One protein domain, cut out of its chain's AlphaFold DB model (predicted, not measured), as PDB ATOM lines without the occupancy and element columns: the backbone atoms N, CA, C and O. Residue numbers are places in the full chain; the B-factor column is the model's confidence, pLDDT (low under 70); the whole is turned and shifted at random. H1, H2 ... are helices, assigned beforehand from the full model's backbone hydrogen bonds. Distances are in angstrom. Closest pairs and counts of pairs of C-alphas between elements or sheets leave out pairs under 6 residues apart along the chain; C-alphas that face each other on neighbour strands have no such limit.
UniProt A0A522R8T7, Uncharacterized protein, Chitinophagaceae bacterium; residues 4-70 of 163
ATOM      1  N   TYR A   4     108.703 136.719 140.250       57.72
ATOM      2  CA  TYR A   4     109.830 137.251 139.483       57.72
ATOM      3  C   TYR A   4     110.541 138.388 140.231       57.72
ATOM      4  O   TYR A   4     111.768 138.369 140.392       57.72
ATOM      5  N   VAL A   5     109.774 139.343 140.762       60.69
ATOM      6  CA  VAL A   5     110.313 140.490 141.505       60.69
ATOM      7  C   VAL A   5     110.836 140.078 142.867       60.69
ATOM      8  O   VAL A   5     111.914 140.525 143.263       60.69
ATOM      9  N   GLN A   6     110.151 139.166 143.559       62.72
ATOM     10  CA  GLN A   6     110.683 138.608 144.802       62.72
ATOM     11  C   GLN A   6     112.031 137.915 144.572       62.72
ATOM     12  O   GLN A   6     112.958 138.082 145.364       62.72
ATOM     13  N   THR A   7     112.170 137.164 143.477       65.19
ATOM     14  CA  THR A   7     113.410 136.445 143.152       65.19
ATOM     15  C   THR A   7     114.544 137.397 142.767       65.19
ATOM     16  O   THR A   7     115.688 137.192 143.185       65.19
ATOM     17  N   LEU A   8     114.250 138.449 141.998       65.19
ATOM     18  CA  LEU A   8     115.215 139.497 141.652       65.19
ATOM     19  C   LEU A   8     115.694 140.264 142.884       65.19
ATOM     20  O   LEU A   8     116.905 140.372 143.092       65.19
ATOM     21  N   ASN A   9     114.766 140.712 143.732       65.69
ATOM     22  CA  ASN A   9     115.094 141.427 144.963       65.69
ATOM     23  C   ASN A   9     115.920 140.547 145.906       65.69
ATOM     24  O   ASN A   9     116.968 140.986 146.376       65.69
ATOM     25  N   LYS A  10     115.541 139.274 146.101       66.94
ATOM     26  CA  LYS A  10     116.327 138.315 146.899       66.94
ATOM     27  C   LYS A  10     117.759 138.170 146.373       66.94
ATOM     28  O   LYS A  10     118.700 138.221 147.157       66.94
ATOM     29  N   ARG A  11     117.958 138.038 145.055       68.06
ATOM     30  CA  ARG A  11     119.309 137.945 144.462       68.06
ATOM     31  C   ARG A  11     120.119 139.230 144.631       68.06
ATOM     32  O   ARG A  11     121.321 139.143 144.874       68.06
ATOM     33  N   GLY A  12     119.484 140.395 144.495       69.06
ATOM     34  CA  GLY A  12     120.117 141.696 144.727       69.06
ATOM     35  C   GLY A  12     120.580 141.855 146.173       69.06
ATOM     36  O   GLY A  12     121.747 142.166 146.409       69.06
ATOM     37  N   VAL A  13     119.703 141.536 147.129       73.12
ATOM     38  CA  VAL A  13     119.998 141.571 148.570       73.12
ATOM     39  C   VAL A  13     121.098 140.574 148.942       73.12
ATOM     40  O   VAL A  13     122.026 140.941 149.648       73.12
ATOM     41  N   ILE A  14     121.070 139.342 148.423       75.00
ATOM     42  CA  ILE A  14     122.130 138.353 148.699       75.00
ATOM     43  C   ILE A  14     123.493 138.849 148.200       75.00
ATOM     44  O   ILE A  14     124.477 138.783 148.933       75.00
ATOM     45  N   ARG A  15     123.565 139.368 146.965       73.75
ATOM     46  CA  ARG A  15     124.817 139.920 146.417       73.75
ATOM     47  C   ARG A  15     125.327 141.087 147.248       73.75
ATOM     48  O   ARG A  15     126.525 141.170 147.488       73.75
ATOM     49  N   PHE A  16     124.425 141.950 147.701       75.88
ATOM     50  CA  PHE A  16     124.769 143.048 148.592       75.88
ATOM     51  C   PHE A  16     125.358 142.569 149.902       75.88
ATOM     52  O   PHE A  16     126.446 143.001 150.259       75.88
ATOM     53  N   SER A  17     124.682 141.645 150.583       73.81
ATOM     54  CA  SER A  17     125.166 141.109 151.850       73.81
ATOM     55  C   SER A  17     126.559 140.501 151.694       73.81
ATOM     56  O   SER A  17     127.425 140.769 152.517       73.81
ATOM     57  N   ILE A  18     126.812 139.763 150.607       79.75
ATOM     58  CA  ILE A  18     128.141 139.201 150.315       79.75
ATOM     59  C   ILE A  18     129.188 140.308 150.131       79.75
ATOM     60  O   ILE A  18     130.250 140.250 150.748       79.75
ATOM     61  N   VAL A  19     128.902 141.320 149.307       77.88
ATOM     62  CA  VAL A  19     129.836 142.428 149.042       77.88
ATOM     63  C   VAL A  19     130.118 143.223 150.318       77.88
ATOM     64  O   VAL A  19     131.278 143.481 150.629       77.88
ATOM     65  N   THR A  20     129.088 143.546 151.097       77.00
ATOM     66  CA  THR A  20     129.215 144.264 152.370       77.00
ATOM     67  C   THR A  20     130.051 143.478 153.377       77.00
ATOM     68  O   THR A  20     130.951 144.050 153.987       77.00
ATOM     69  N   ILE A  21     129.825 142.167 153.512       79.81
ATOM     70  CA  ILE A  21     130.637 141.306 154.387       79.81
ATOM     71  C   ILE A  21     132.103 141.302 153.934       79.81
ATOM     72  O   ILE A  21     132.991 141.436 154.772       79.81
ATOM     73  N   LEU A  22     132.373 141.202 152.628       80.75
ATOM     74  CA  LEU A  22     133.742 141.227 152.093       80.75
ATOM     75  C   LEU A  22     134.453 142.558 152.362       80.75
ATOM     76  O   LEU A  22     135.634 142.561 152.716       80.75
ATOM     77  N   ILE A  23     133.749 143.682 152.222       80.06
ATOM     78  CA  ILE A  23     134.301 145.013 152.504       80.06
ATOM     79  C   ILE A  23     134.591 145.165 153.992       80.06
ATOM     80  O   ILE A  23     135.700 145.554 154.344       80.06
ATOM     81  N   LEU A  24     133.642 144.809 154.862       77.88
ATOM     82  CA  LEU A  24     133.833 144.875 156.312       77.88
ATOM     83  C   LEU A  24     134.973 143.958 156.770       77.88
ATOM     84  O   LEU A  24     135.795 144.371 157.584       77.88
ATOM     85  N   ALA A  25     135.077 142.748 156.214       78.94
ATOM     86  CA  ALA A  25     136.180 141.832 156.500       78.94
ATOM     87  C   ALA A  25     137.528 142.416 156.050       78.94
ATOM     88  O   ALA A  25     138.502 142.357 156.798       78.94
ATOM     89  N   SER A  26     137.575 143.036 154.866       76.94
ATOM     90  CA  SER A  26     138.782 143.695 154.351       76.94
ATOM     91  C   SER A  26     139.177 144.893 155.214       76.94
ATOM     92  O   SER A  26     140.340 145.024 155.577       76.94
ATOM     93  N   GLN A  27     138.214 145.731 155.606       75.50
ATOM     94  CA  GLN A  27     138.433 146.864 156.509       75.50
ATOM     95  C   GLN A  27     138.916 146.406 157.886       75.50
ATOM     96  O   GLN A  27     139.838 147.000 158.429       75.50
ATOM     97  N   THR A  28     138.352 145.322 158.422       74.06
ATOM     98  CA  THR A  28     138.767 144.752 159.713       74.06
ATOM     99  C   THR A  28     140.192 144.196 159.637       74.06
ATOM    100  O   THR A  28     140.993 144.452 160.528       74.06
ATOM    101  N   LEU A  29     140.547 143.497 158.551       74.56
ATOM    102  CA  LEU A  29     141.911 143.015 158.302       74.56
ATOM    103  C   LEU A  29     142.918 144.157 158.154       74.56
ATOM    104  O   LEU A  29     144.016 144.066 158.693       74.56
ATOM    105  N   ILE A  30     142.541 145.214 157.430       71.94
ATOM    106  CA  ILE A  30     143.344 146.428 157.262       71.94
ATOM    107  C   ILE A  30     143.558 147.079 158.633       71.94
ATOM    108  O   ILE A  30     144.701 147.230 159.051       71.94
ATOM    109  N   ALA A  31     142.485 147.354 159.379       71.75
ATOM    110  CA  ALA A  31     142.545 147.953 160.712       71.75
ATOM    111  C   ALA A  31     143.391 147.137 161.706       71.75
ATOM    112  O   ALA A  31     144.104 147.718 162.513       71.75
ATOM    113  N   TYR A  32     143.337 145.803 161.637       71.19
ATOM    114  CA  TYR A  32     144.092 144.920 162.531       71.19
ATOM    115  C   TYR A  32     145.576 144.782 162.146       71.19
ATOM    116  O   TYR A  32     146.396 144.429 162.989       71.19
ATOM    117  N   ARG A  33     145.937 145.024 160.876       68.31
ATOM    118  CA  ARG A  33     147.324 144.936 160.377       68.31
ATOM    119  C   ARG A  33     148.076 146.267 160.346       68.31
ATOM    120  O   ARG A  33     149.262 146.254 160.031       68.31
ATOM    121  N   LEU A  34     147.415 147.387 160.608       58.16
ATOM    122  CA  LEU A  34     148.039 148.704 160.549       58.16
ATOM    123  C   LEU A  34     148.512 149.157 161.927       58.16
ATOM    124  O   LEU A  34     147.702 149.421 162.814       58.16
ATOM    125  N   ASP A  35     149.822 149.355 162.053       57.47
ATOM    126  CA  ASP A  35     150.374 150.353 162.965       57.47
ATOM    127  C   ASP A  35     149.865 151.727 162.502       57.47
ATOM    128  O   ASP A  35     150.377 152.238 161.518       57.47
ATOM    129  N   ASN A  36     148.801 152.245 163.134       58.75
ATOM    130  CA  ASN A  36     148.280 153.634 163.218       58.75
ATOM    131  C   ASN A  36     148.318 154.631 162.022       58.75
ATOM    132  O   ASN A  36     147.737 155.709 162.149       58.75
ATOM    133  N   ASP A  37     148.900 154.324 160.865       64.62
ATOM    134  CA  ASP A  37     149.182 155.283 159.786       64.62
ATOM    135  C   ASP A  37     148.043 155.420 158.769       64.62
ATOM    136  O   ASP A  37     148.016 156.370 157.986       64.62
ATOM    137  N   PHE A  38     147.069 154.505 158.768       66.38
ATOM    138  CA  PHE A  38     145.889 154.644 157.913       66.38
ATOM    139  C   PHE A  38     144.742 155.297 158.691       66.38
ATOM    140  O   PHE A  38     144.206 154.695 159.629       66.38
ATOM    141  N   PRO A  39     144.307 156.510 158.314       71.81
ATOM    142  CA  PRO A  39     143.293 157.222 159.068       71.81
ATOM    143  C   PRO A  39     141.948 156.492 158.998       71.81
ATOM    144  O   PRO A  39     141.379 156.300 157.923       71.81
ATOM    145  N   PHE A  40     141.402 156.140 160.166       72.12
ATOM    146  CA  PHE A  40     140.111 155.452 160.327       72.12
ATOM    147  C   PHE A  40     138.963 156.121 159.544       72.12
ATOM    148  O   PHE A  40     138.092 155.449 158.989       72.12
ATOM    149  N   TRP A  41     139.011 157.448 159.406       71.19
ATOM    150  CA  TRP A  41     138.069 158.239 158.615       71.19
ATOM    151  C   TRP A  41     138.001 157.839 157.135       71.19
ATOM    152  O   TRP A  41     136.922 157.887 156.545       71.19
ATOM    153  N   VAL A  42     139.104 157.377 156.536       75.50
ATOM    154  CA  VAL A  42     139.121 156.908 155.139       75.50
ATOM    155  C   VAL A  42     138.287 155.636 154.984       75.50
ATOM    156  O   VAL A  42     137.549 155.504 154.008       75.50
ATOM    157  N   MET A  43     138.319 154.732 155.967       73.94
ATOM    158  CA  MET A  43     137.480 153.528 155.952       73.94
ATOM    159  C   MET A  43     135.990 153.871 156.068       73.94
ATOM    160  O   MET A  43     135.178 153.303 155.336       73.94
ATOM    161  N   ILE A  44     135.634 154.846 156.913       77.69
ATOM    162  CA  ILE A  44     134.251 155.338 157.034       77.69
ATOM    163  C   ILE A  44     133.766 155.917 155.699       77.69
ATOM    164  O   ILE A  44     132.679 155.566 155.237       77.69
ATOM    165  N   ILE A  45     134.572 156.768 155.057       79.00
ATOM    166  CA  ILE A  45     134.217 157.400 153.778       79.00
ATOM    167  C   ILE A  45     133.983 156.338 152.695       79.00
ATOM    168  O   ILE A  45     132.974 156.398 151.989       79.00
ATOM    169  N   ILE A  46     134.854 155.328 152.595       77.56
ATOM    170  CA  ILE A  46     134.700 154.225 151.632       77.56
ATOM    171  C   ILE A  46     133.391 153.462 151.878       77.56
ATOM    172  O   ILE A  46     132.654 153.185 150.928       77.56
ATOM    173  N   SER A  47     133.055 153.171 153.137       77.44
ATOM    174  CA  SER A  47     131.797 152.499 153.486       77.44
ATOM    175  C   SER A  47     130.570 153.314 153.076       77.44
ATOM    176  O   SER A  47     129.623 152.756 152.518       77.44
ATOM    177  N   ILE A  48     130.595 154.634 153.290       80.06
ATOM    178  CA  ILE A  48     129.506 155.537 152.890       80.06
ATOM    179  C   ILE A  48     129.355 155.568 151.364       80.06
ATOM    180  O   ILE A  48     128.233 155.472 150.865       80.06
ATOM    181  N   ILE A  49     130.460 155.650 150.614       80.06
ATOM    182  CA  ILE A  49     130.433 155.647 149.141       80.06
ATOM    183  C   ILE A  49     129.802 154.351 148.620       80.06
ATOM    184  O   ILE A  49     128.940 154.395 147.739       80.06
ATOM    185  N   ILE A  50     130.183 153.200 149.179       77.31
ATOM    186  CA  ILE A  50     129.654 151.905 148.740       77.31
ATOM    187  C   ILE A  50     128.172 151.757 149.109       77.31
ATOM    188  O   ILE A  50     127.374 151.326 148.273       77.31
ATOM    189  N   ALA A  51     127.782 152.167 150.318       77.44
ATOM    190  CA  ALA A  51     126.381 152.175 150.737       77.44
ATOM    191  C   ALA A  51     125.525 153.092 149.843       77.44
ATOM    192  O   ALA A  51     124.437 152.698 149.419       77.44
ATOM    193  N   GLY A  52     126.040 154.275 149.496       77.00
ATOM    194  CA  GLY A  52     125.395 155.215 148.579       77.00
ATOM    195  C   GLY A  52     125.225 154.631 147.177       77.00
ATOM    196  O   GLY A  52     124.104 154.574 146.669       77.00
ATOM    197  N   ALA A  53     126.306 154.128 146.570       75.69
ATOM    198  CA  ALA A  53     126.267 153.488 145.252       75.69
ATOM    199  C   ALA A  53     125.249 152.340 145.204       75.69
ATOM    200  O   ALA A  53     124.515 152.177 144.225       75.69
ATOM    201  N   PHE A  54     125.153 151.576 146.292       74.50
ATOM    202  CA  PHE A  54     124.193 150.495 146.402       74.50
ATOM    203  C   PHE A  54     122.745 150.982 146.538       74.50
ATOM    204  O   PHE A  54     121.868 150.480 145.831       74.50
ATOM    205  N   TYR A  55     122.486 151.978 147.389       77.50
ATOM    206  CA  TYR A  55     121.158 152.577 147.542       77.50
ATOM    207  C   TYR A  55     120.633 153.124 146.208       77.50
ATOM    208  O   TYR A  55     119.515 152.798 145.803       77.50
ATOM    209  N   PHE A  56     121.456 153.887 145.481       76.38
ATOM    210  CA  PHE A  56     121.088 154.395 144.158       76.38
ATOM    211  C   PHE A  56     120.896 153.266 143.139       76.38
ATOM    212  O   PHE A  56     119.950 153.316 142.353       76.38
ATOM    213  N   GLY A  57     121.729 152.223 143.181       72.62
ATOM    214  CA  GLY A  57     121.584 151.044 142.325       72.62
ATOM    215  C   GLY A  57     120.270 150.289 142.555       72.62
ATOM    216  O   GLY A  57     119.581 149.949 141.590       72.62
ATOM    217  N   LEU A  58     119.886 150.067 143.817       73.94
ATOM    218  CA  LEU A  58     118.596 149.464 144.165       73.94
ATOM    219  C   LEU A  58     117.424 150.349 143.757       73.94
ATOM    220  O   LEU A  58     116.447 149.840 143.208       73.94
ATOM    221  N   ARG A  59     117.522 151.660 143.993       76.25
ATOM    222  CA  ARG A  59     116.485 152.620 143.606       76.25
ATOM    223  C   ARG A  59     116.260 152.613 142.094       76.25
ATOM    224  O   ARG A  59     115.136 152.400 141.663       76.25
ATOM    225  N   LEU A  60     117.327 152.706 141.299       75.31
ATOM    226  CA  LEU A  60     117.269 152.591 139.836       75.31
ATOM    227  C   LEU A  60     116.661 151.256 139.379       75.31
ATOM    228  O   LEU A  60     115.902 151.217 138.411       75.31
ATOM    229  N   GLY A  61     116.991 150.155 140.061       69.38
ATOM    230  CA  GLY A  61     116.399 148.844 139.792       69.38
ATOM    231  C   GLY A  61     114.894 148.813 140.062       69.38
ATOM    232  O   GLY A  61     114.131 148.352 139.213       69.38
ATOM    233  N   ASN A  62     114.466 149.349 141.207       71.31
ATOM    234  CA  ASN A  62     113.058 149.446 141.588       71.31
ATOM    235  C   ASN A  62     112.267 150.367 140.658       71.31
ATOM    236  O   ASN A  62     111.167 149.997 140.255       71.31
ATOM    237  N   ASP A  63     112.827 151.510 140.264       73.44
ATOM    238  CA  ASP A  63     112.180 152.444 139.338       73.44
ATOM    239  C   ASP A  63     111.948 151.773 137.975       73.44
ATOM    240  O   ASP A  63     110.844 151.821 137.429       73.44
ATOM    241  N   LYS A  64     112.949 151.044 137.457       69.38
ATOM    242  CA  LYS A  64     112.802 150.254 136.221       69.38
ATOM    243  C   LYS A  64     111.777 149.126 136.361       69.38
ATOM    244  O   LYS A  64     111.020 148.873 135.428       69.38
ATOM    245  N   LEU A  65     111.730 148.446 137.508       68.50
ATOM    246  CA  LEU A  65     110.723 147.414 137.779       68.50
ATOM    247  C   LEU A  65     109.312 147.998 137.870       68.50
ATOM    248  O   LEU A  65     108.379 147.396 137.349       68.50
ATOM    249  N   SER A  66     109.159 149.171 138.481       71.75
ATOM    250  CA  SER A  66     107.883 149.882 138.569       71.75
ATOM    251  C   SER A  66     107.383 150.303 137.183       71.75
ATOM    252  O   SER A  66     106.221 150.069 136.856       71.75
ATOM    253  N   GLN A  67     108.275 150.810 136.325       71.25
ATOM    254  CA  GLN A  67     107.950 151.124 134.928       71.25
ATOM    255  C   GLN A  67     107.508 149.887 134.131       71.25
ATOM    256  O   GLN A  67     106.605 149.987 133.304       71.25
ATOM    257  N   LEU A  68     108.117 148.721 134.383       70.56
ATOM    258  CA  LEU A  68     107.722 147.454 133.756       70.56
ATOM    259  C   LEU A  68     106.395 146.917 134.298       70.56
ATOM    260  O   LEU A  68     105.600 146.394 133.526       70.56
ATOM    261  N   ALA A  69     106.150 147.047 135.602       70.38
ATOM    262  CA  ALA A  69     104.891 146.640 136.222       70.38
ATOM    263  C   ALA A  69     103.707 147.450 135.670       70.38
ATOM    264  O   ALA A  69     102.633 146.907 135.428       70.38
ATOM    265  N   GLY A  70     103.924 148.744 135.416       69.81
ATOM    266  CA  GLY A  70     102.949 149.625 134.775       69.81
ATOM    267  C   GLY A  70     102.888 149.518 133.247       69.81
ATOM    268  O   GLY A  70     102.156 150.290 132.632       69.81
TER     269      GLY A  70
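What this domain is: This is residues 4 to 70 of the 163 residues of an uncharacterized protein of Chitinophagaceae bacterium (UniProt A0A522R8T7). Two long, straight helices, H1 and H2, lie side by side and run opposite ways as one helical hairpin, a thin flat-sided rod. The chain turns back in a loop at one end, where residues 32 to 37 stick out free of the rest, and the first and last printed residues both lie at the other end. The printed part has 67 residues, with two named helices in the order H1, H2 and no named strand; the class is all helix. The whole is only just loose, close to extended, with a radius of gyration of the C-alphas of 16.0 A, and the C-alphas span 55 by 18 by 7 A.

Where its parts are: H1 and H2 are the longest helices, 30 residues each. H1 is residues 4 to 33, from C-alpha 4 at (109.830, 137.251, 139.483) to C-alpha 33 at (147.324, 144.936, 160.377), 43.6 A from first to last C-alpha. H2 is residues 40 to 69, also 43.6 A from first to last C-alpha, and ends with C-alpha 69 at (104.891, 146.640, 136.222).

How they stand to each other: H1 and H2 touch, with 6 pairs of C-alphas within 8 A. The closest C-alphas of the two helices are those of Gln 27 and Met 43, 6.8 A apart. Their lines stand at a shallow tilt of 6 degrees, and they run opposite ways, a helical hairpin. Their centres are 12.5 A apart. In both H1 and H2 every pair of O i and N i+4 is within hydrogen-bond range.

The domain as a whole: The two C-alphas farthest apart are those of Asp 35 and Gly 70, at 55.2 A, while the C-alphas of Tyr 4 and Gly 70 are 14.9 A apart. The printed part has no cut, and the link from H1 to H2, 6 residues, is short. The mean pLDDT of the printed part is 72.4; it is under 70 at residues 4 to 12, 33 to 38, 61, 64 to 65 and 70.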